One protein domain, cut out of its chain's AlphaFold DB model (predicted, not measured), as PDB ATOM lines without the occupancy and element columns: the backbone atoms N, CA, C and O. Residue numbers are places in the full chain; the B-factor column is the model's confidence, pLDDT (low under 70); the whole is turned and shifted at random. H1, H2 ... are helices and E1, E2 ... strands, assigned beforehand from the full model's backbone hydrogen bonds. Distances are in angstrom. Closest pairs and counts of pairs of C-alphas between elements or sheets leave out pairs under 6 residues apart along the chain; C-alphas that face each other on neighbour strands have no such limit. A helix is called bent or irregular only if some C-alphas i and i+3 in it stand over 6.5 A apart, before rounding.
ATOM      1  N   ILE A 354     -28.519  46.381 -26.999       78.81
ATOM      2  CA  ILE A 354     -28.442  47.624 -26.239       78.81
ATOM      3  C   ILE A 354     -28.810  47.305 -24.791       78.81
ATOM      4  O   ILE A 354     -29.944  46.910 -24.507       78.81
ATOM      5  N   VAL A 355     -27.851  47.473 -23.890       88.94
ATOM      6  CA  VAL A 355     -27.976  47.238 -22.449       88.94
ATOM      7  C   VAL A 355     -27.727  48.536 -21.691       88.94
ATOM      8  O   VAL A 355     -27.211  49.500 -22.252       88.94
ATOM      9  N   MET A 356     -28.147  48.599 -20.427       88.56
ATOM     10  CA  MET A 356     -27.737  49.706 -19.559       88.56
ATOM     11  C   MET A 356     -26.217  49.669 -19.413       88.56
ATOM     12  O   MET A 356     -25.654  48.584 -19.297       88.56
ATOM     13  N   GLU A 357     -25.569  50.829 -19.394       89.44
ATOM     14  CA  GLU A 357     -24.112  50.928 -19.240       89.44
ATOM     15  C   GLU A 357     -23.626  50.216 -17.969       89.44
ATOM     16  O   GLU A 357     -22.746  49.362 -18.029       89.44
ATOM     17  N   SER A 358     -24.325  50.427 -16.851       90.69
ATOM     18  CA  SER A 358     -24.086  49.724 -15.582       90.69
ATOM     19  C   SER A 358     -24.337  48.210 -15.633       90.69
ATOM     20  O   SER A 358     -23.850  47.474 -14.782       90.69
ATOM     21  N   GLY A 359     -25.104  47.729 -16.614       92.88
ATOM     22  CA  GLY A 359     -25.442  46.318 -16.794       92.88
ATOM     23  C   GLY A 359     -24.634  45.616 -17.885       92.88
ATOM     24  O   GLY A 359     -24.853  44.424 -18.107       92.88
ATOM     25  N   LEU A 360     -23.730  46.318 -18.585       93.25
ATOM     26  CA  LEU A 360     -22.966  45.736 -19.691       93.25
ATOM     27  C   LEU A 360     -22.082  44.588 -19.212       93.25
ATOM     28  O   LEU A 360     -22.077  43.522 -19.819       93.25
ATOM     29  N   GLU A 361     -21.392  44.772 -18.091       91.62
ATOM     30  CA  GLU A 361     -20.511  43.750 -17.533       91.62
ATOM     31  C   GLU A 361     -21.280  42.474 -17.150       91.62
ATOM     32  O   GLU A 361     -20.889  41.368 -17.524       91.62
ATOM     33  N   GLN A 362     -22.429  42.621 -16.486       93.75
ATOM     34  CA  GLN A 362     -23.301  41.491 -16.162       93.75
ATOM     35  C   GLN A 362     -23.838  40.797 -17.417       93.75
ATOM     36  O   GLN A 362     -23.906  39.568 -17.468       93.75
ATOM     37  N   HIS A 363     -24.211  41.571 -18.437       94.00
ATOM     38  CA  HIS A 363     -24.652  41.033 -19.715       94.00
ATOM     39  C   HIS A 363     -23.556  40.198 -20.388       94.00
ATOM     40  O   HIS A 363     -23.830  39.067 -20.793       94.00
ATOM     41  N   MET A 364     -22.335  40.729 -20.463       95.00
ATOM     42  CA  MET A 364     -21.190  40.041 -21.052       95.00
ATOM     43  C   MET A 364     -20.877  38.749 -20.288       95.00
ATOM     44  O   MET A 364     -20.750  37.707 -20.908       95.00
ATOM     45  N   LEU A 365     -20.894  38.759 -18.952       92.12
ATOM     46  CA  LEU A 365     -20.687  37.544 -18.147       92.12
ATOM     47  C   LEU A 365     -21.757  36.468 -18.365       92.12
ATOM     48  O   LEU A 365     -21.463  35.276 -18.378       92.12
ATOM     49  N   CYS A 366     -23.022  36.866 -18.487       91.56
ATOM     50  CA  CYS A 366     -24.120  35.909 -18.611       91.56
ATOM     51  C   CYS A 366     -24.290  35.354 -20.026       91.56
ATOM     52  O   CYS A 366     -24.782  34.234 -20.167       91.56
ATOM     53  N   ILE A 367     -23.963  36.139 -21.054       93.19
ATOM     54  CA  ILE A 367     -24.263  35.810 -22.456       93.19
ATOM     55  C   ILE A 367     -22.997  35.521 -23.274       93.19
ATOM     56  O   ILE A 367     -23.077  34.731 -24.210       93.19
ATOM     57  N   HIS A 368     -21.860  36.129 -22.921       92.88
ATOM     58  CA  HIS A 368     -20.581  36.057 -23.641       92.88
ATOM     59  C   HIS A 368     -19.380  35.842 -22.699       92.88
ATOM     60  O   HIS A 368     -18.409  36.607 -22.779       92.88
ATOM     61  N   PRO A 369     -19.433  34.875 -21.760       91.62
ATOM     62  CA  PRO A 369     -18.403  34.709 -20.730       91.62
ATOM     63  C   PRO A 369     -16.985  34.578 -21.306       91.62
ATOM     64  O   PRO A 369     -16.034  35.044 -20.691       91.62
ATOM     65  N   GLU A 370     -16.848  34.011 -22.503       91.00
ATOM     66  CA  GLU A 370     -15.589  33.829 -23.229       91.00
ATOM     67  C   GLU A 370     -14.921  35.133 -23.690       91.00
ATOM     68  O   GLU A 370     -13.716  35.164 -23.916       91.00
ATOM     69  N   THR A 371     -15.689  36.215 -23.831       92.06
ATOM     70  CA  THR A 371     -15.179  37.521 -24.287       92.06
ATOM     71  C   THR A 371     -14.835  38.461 -23.135       92.06
ATOM     72  O   THR A 371     -14.315  39.556 -23.347       92.06
ATOM     73  N   VAL A 372     -15.148  38.054 -21.904       91.56
ATOM     74  CA  VAL A 372     -14.945  38.869 -20.713       91.56
ATOM     75  C   VAL A 372     -13.497  38.730 -20.236       91.56
ATOM     76  O   VAL A 372     -13.063  37.613 -19.955       91.56
ATOM     77  N   PRO A 373     -12.743  39.832 -20.067       93.50
ATOM     78  CA  PRO A 373     -11.374  39.740 -19.585       93.50
ATOM     79  C   PRO A 373     -11.338  39.229 -18.137       93.50
ATOM     80  O   PRO A 373     -12.143  39.635 -17.284       93.50
ATOM     81  N   LEU A 374     -10.381  38.336 -17.868       95.06
ATOM     82  CA  LEU A 374     -10.111  37.790 -16.534       95.06
ATOM     83  C   LEU A 374      -9.378  38.785 -15.633       95.06
ATOM     84  O   LEU A 374      -9.429  38.647 -14.413       95.06
ATOM     85  N   THR A 375      -8.732  39.791 -16.219       94.69
ATOM     86  CA  THR A 375      -7.987  40.834 -15.511       94.69
ATOM     87  C   THR A 375      -8.423  42.216 -15.988       94.69
ATOM     88  O   THR A 375      -8.784  42.403 -17.152       94.69
ATOM     89  N   ARG A 376      -8.448  43.196 -15.083       94.81
ATOM     90  CA  ARG A 376      -8.603  44.616 -15.429       94.81
ATOM     91  C   ARG A 376      -7.894  45.491 -14.407       94.81
ATOM     92  O   ARG A 376      -7.629  45.054 -13.293       94.81
ATOM     93  N   VAL A 377      -7.668  46.748 -14.764       95.56
ATOM     94  CA  VAL A 377      -7.226  47.771 -13.816       95.56
ATOM     95  C   VAL A 377      -8.457  48.380 -13.149       95.56
ATOM     96  O   VAL A 377      -9.397  48.788 -13.836       95.56
ATOM     97  N   ASP A 378      -8.487  48.398 -11.820       93.31
ATOM     98  CA  ASP A 378      -9.545  49.059 -11.062       93.31
ATOM     99  C   ASP A 378      -9.426  50.582 -11.197       93.31
ATOM    100  O   ASP A 378      -8.369  51.164 -10.965       93.31
ATOM    101  N   SER A 379     -10.524  51.245 -11.559       90.81
ATOM    102  CA  SER A 379     -10.528  52.685 -11.827       90.81
ATOM    103  C   SER A 379     -10.285  53.536 -10.581       90.81
ATOM    104  O   SER A 379      -9.837  54.671 -10.713       90.81
ATOM    105  N   ALA A 380     -10.609  53.024  -9.388       93.25
ATOM    106  CA  ALA A 380     -10.450  53.769  -8.139       93.25
ATOM    107  C   ALA A 380      -9.030  53.647  -7.568       93.25
ATOM    108  O   ALA A 380      -8.444  54.646  -7.160       93.25
ATOM    109  N   SER A 381      -8.483  52.430  -7.537       94.06
ATOM    110  CA  SER A 381      -7.166  52.162  -6.948       94.06
ATOM    111  C   SER A 381      -6.008  52.176  -7.947       94.06
ATOM    112  O   SER A 381      -4.855  52.275  -7.534       94.06
ATOM    113  N   GLY A 382      -6.280  52.033  -9.248       95.06
ATOM    114  CA  GLY A 382      -5.254  51.802 -10.266       95.06
ATOM    115  C   GLY A 382      -4.574  50.430 -10.162       95.06
ATOM    116  O   GLY A 382      -3.647  50.155 -10.920       95.06
ATOM    117  N   ALA A 383      -5.011  49.567  -9.239       95.88
ATOM    118  CA  ALA A 383      -4.451  48.237  -9.049       95.88
ATOM    119  C   ALA A 383      -5.073  47.222 -10.017       95.88
ATOM    120  O   ALA A 383      -6.236  47.338 -10.413       95.88
ATOM    121  N   GLU A 384      -4.307  46.193 -10.375       96.62
ATOM    122  CA  GLU A 384      -4.825  45.066 -11.142       96.62
ATOM    123  C   GLU A 384      -5.750  44.211 -10.264       96.62
ATOM    124  O   GLU A 384      -5.410  43.819  -9.143       96.62
ATOM    125  N   VAL A 385      -6.944  43.934 -10.779       97.31
ATOM    126  CA  VAL A 385      -7.932  43.057 -10.160       97.31
ATOM    127  C   VAL A 385      -8.274  41.914 -11.107       97.31
ATOM    128  O   VAL A 385      -8.305  42.062 -12.331       97.31
ATOM    129  N   HIS A 386      -8.562  40.758 -10.522       96.81
ATOM    130  CA  HIS A 386      -8.722  39.494 -11.226       96.81
ATOM    131  C   HIS A 386     -10.091  38.873 -10.938       96.81
ATOM    132  O   HIS A 386     -10.641  39.005  -9.839       96.81
ATOM    133  N   ARG A 387     -10.639  38.144 -11.913       95.25
ATOM    134  CA  ARG A 387     -11.794  37.259 -11.718       95.25
ATOM    135  C   ARG A 387     -11.342  35.834 -11.423       95.25
ATOM    136  O   ARG A 387     -10.266  35.397 -11.821       95.25
ATOM    137  N   CYS A 388     -12.219  35.071 -10.779       95.19
ATOM    138  CA  CYS A 388     -12.022  33.636 -10.636       95.19
ATOM    139  C   CYS A 388     -12.539  32.885 -11.872       95.19
ATOM    140  O   CYS A 388     -13.745  32.844 -12.109       95.19
ATOM    141  N   GLU A 389     -11.639  32.238 -12.613       93.56
ATOM    142  CA  GLU A 389     -11.954  31.372 -13.764       93.56
ATOM    143  C   GLU A 389     -12.958  30.257 -13.429       93.56
ATOM    144  O   GLU A 389     -13.812  29.911 -14.241       93.56
ATOM    145  N   SER A 390     -12.911  29.730 -12.202       93.31
ATOM    146  CA  SER A 390     -13.831  28.689 -11.728       93.31
ATOM    147  C   SER A 390     -15.233  29.220 -11.387       93.31
ATOM    148  O   SER A 390     -16.137  28.431 -11.115       93.31
ATOM    149  N   CYS A 391     -15.439  30.542 -11.412       92.75
ATOM    150  CA  CYS A 391     -16.725  31.203 -11.186       92.75
ATOM    151  C   CYS A 391     -17.102  32.131 -12.360       92.75
ATOM    152  O   CYS A 391     -17.242  33.341 -12.160       92.75
ATOM    153  N   PRO A 392     -17.352  31.602 -13.572       86.69
ATOM    154  CA  PRO A 392     -17.523  32.408 -14.789       86.69
ATOM    155  C   PRO A 392     -18.731  33.363 -14.770       86.69
ATOM    156  O   PRO A 392     -18.817  34.266 -15.591       86.69
ATOM    157  N   LYS A 393     -19.671  33.193 -13.830       87.81
ATOM    158  CA  LYS A 393     -20.842  34.073 -13.651       87.81
ATOM    159  C   LYS A 393     -20.679  35.097 -12.519       87.81
ATOM    160  O   LYS A 393     -21.617  35.842 -12.240       87.81
ATOM    161  N   SER A 394     -19.536  35.116 -11.833       91.69
ATOM    162  CA  SER A 394     -19.290  36.043 -10.727       91.69
ATOM    163  C   SER A 394     -18.999  37.453 -11.242       91.69
ATOM    164  O   SER A 394     -18.121  37.655 -12.078       91.69
ATOM    165  N   LEU A 395     -19.709  38.437 -10.687       91.81
ATOM    166  CA  LEU A 395     -19.424  39.865 -10.872       91.81
ATOM    167  C   LEU A 395     -18.296  40.370  -9.958       91.81
ATOM    168  O   LEU A 395     -17.856  41.507 -10.106       91.81
ATOM    169  N   ALA A 396     -17.855  39.552  -8.998       94.31
ATOM    170  CA  ALA A 396     -16.832  39.949  -8.044       94.31
ATOM    171  C   ALA A 396     -15.448  39.990  -8.700       94.31
ATOM    172  O   ALA A 396     -15.031  39.044  -9.374       94.31
ATOM    173  N   TRP A 397     -14.749  41.086  -8.431       95.50
ATOM    174  CA  TRP A 397     -13.344  41.280  -8.739       95.50
ATOM    175  C   TRP A 397     -12.545  41.191  -7.452       95.50
ATOM    176  O   TRP A 397     -12.993  41.660  -6.407       95.50
ATOM    177  N   PHE A 398     -11.375  40.581  -7.537       96.81
ATOM    178  CA  PHE A 398     -10.534  40.307  -6.388       96.81
ATOM    179  C   PHE A 398      -9.142  40.885  -6.627       96.81
ATOM    180  O   PHE A 398      -8.594  40.744  -7.720       96.81
ATOM    181  N   SER A 399      -8.536  41.483  -5.602       96.94
ATOM    182  CA  SER A 399      -7.082  41.670  -5.602       96.94
ATOM    183  C   SER A 399      -6.375  40.303  -5.668       96.94
ATOM    184  O   SER A 399      -6.995  39.286  -5.337       96.94
ATOM    185  N   PRO A 400      -5.085  40.229  -6.044       97.00
ATOM    186  CA  PRO A 400      -4.359  38.956  -6.101       97.00
ATOM    187  C   PRO A 400      -4.484  38.128  -4.810       97.00
ATOM    188  O   PRO A 400      -4.791  36.935  -4.853       97.00
ATOM    189  N   GLN A 401      -4.349  38.788  -3.653       97.00
ATOM    190  CA  GLN A 401      -4.503  38.159  -2.341       97.00
ATOM    191  C   GLN A 401      -5.943  37.678  -2.100       97.00
ATOM    192  O   GLN A 401      -6.159  36.529  -1.717       97.00
ATOM    193  N   GLN A 402      -6.942  38.520  -2.390       97.38
ATOM    194  CA  GLN A 402      -8.353  38.154  -2.243       97.38
ATOM    195  C   GLN A 402      -8.759  37.004  -3.174       97.38
ATOM    196  O   GLN A 402      -9.610  36.197  -2.807       97.38
ATOM    197  N   LEU A 403      -8.162  36.903  -4.366       96.81
ATOM    198  CA  LEU A 403      -8.437  35.820  -5.307       96.81
ATOM    199  C   LEU A 403      -7.876  34.495  -4.784       96.81
ATOM    200  O   LEU A 403      -8.553  33.469  -4.876       96.81
ATOM    201  N   ALA A 404      -6.666  34.514  -4.217       95.50
ATOM    202  CA  ALA A 404      -6.069  33.350  -3.568       95.50
ATOM    203  C   ALA A 404      -6.935  32.871  -2.392       95.50
ATOM    204  O   ALA A 404      -7.257  31.684  -2.297       95.50
TER     205      ALA A 404
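What this domain is: This is residues 354 to 404 of the 430 residues of the protein "F-box domain-containing protein" of Auriculariopsis ampla (UniProt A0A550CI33). A helix, H1, with the short strand E1 at its beginning makes one end of a flat, only just flat, domain, and a small two-stranded hairpin of E2 and E3 with the short helix H2 beside E3 makes the other end. Between them the long loop of residues 387 to 399 swings from E3 toward the H1 end and folds back to H2. The printed part has 51 residues with two named helices and three named strands, in the order E1, H1, E2, E3, H2; the class is mixed, helices and strands, and under half of the residues are in named elements. The sheet has the order E2 - E3 and is antiparallel. The whole is only just compact, close to loose, with a radius of gyration of the C-alphas of 11.3 A, and it spans 34 by 25 by 14 A.

Where its parts are: Find C-alpha 354 at (-28.442, 47.624, -26.239), where E1, residues 354 to 356, begins. H1 follows at Glu 357 and runs to Ile 367, 15.5 A from first to last C-alpha; it is irregular, with C-alphas 358 and 361 7.2 A apart. Go on to C-alpha 375 at (-7.987, 40.834, -15.511), where E2, residues 375 to 377, begins; it is 7.2 A long. E3, residues 384 to 386, is 6.8 A long. H2, residues 400 to 404, is 6.4 A long and ends at C-alpha 404 at (-6.069, 33.350, -3.568).

How they stand to each other: Look first at the hairpin of E2 and E3, antiparallel neighbours with 149 degrees between their directions. The C-alphas of Arg 376 and Val 385 face each other at 5.5 A; N 376 and O 385 are within hydrogen-bond range at 3.0 A, as are N 385 and O 376 at 2.8 A. From E3 look to H2: their closest C-alphas, those of His 386 and Pro 400, are 6.8 A apart. H2 is apart from E2. At the other end the closest C-alphas of E1 and H1, those of Val 355 and His 363, are 7.6 A apart. E1 pairs with no named strand and is apart from E2, E3 and H2; H1 is apart from E3 and H2. In H2 every O i to N i+4 pair is within hydrogen-bond range; in H1, 5 of 7 are.

The domain as a whole: The two C-alphas farthest apart are those of Ile 354 and Gln 401, at 35.1 A. The printed part has no cut. The link from E1 to H1 is tight, those from H1 to E2 and from E2 to E3 are short, and that from E3 to H2 is long, with 13 residues. The mean pLDDT of the printed part is 93.2, and no printed residue is under 70.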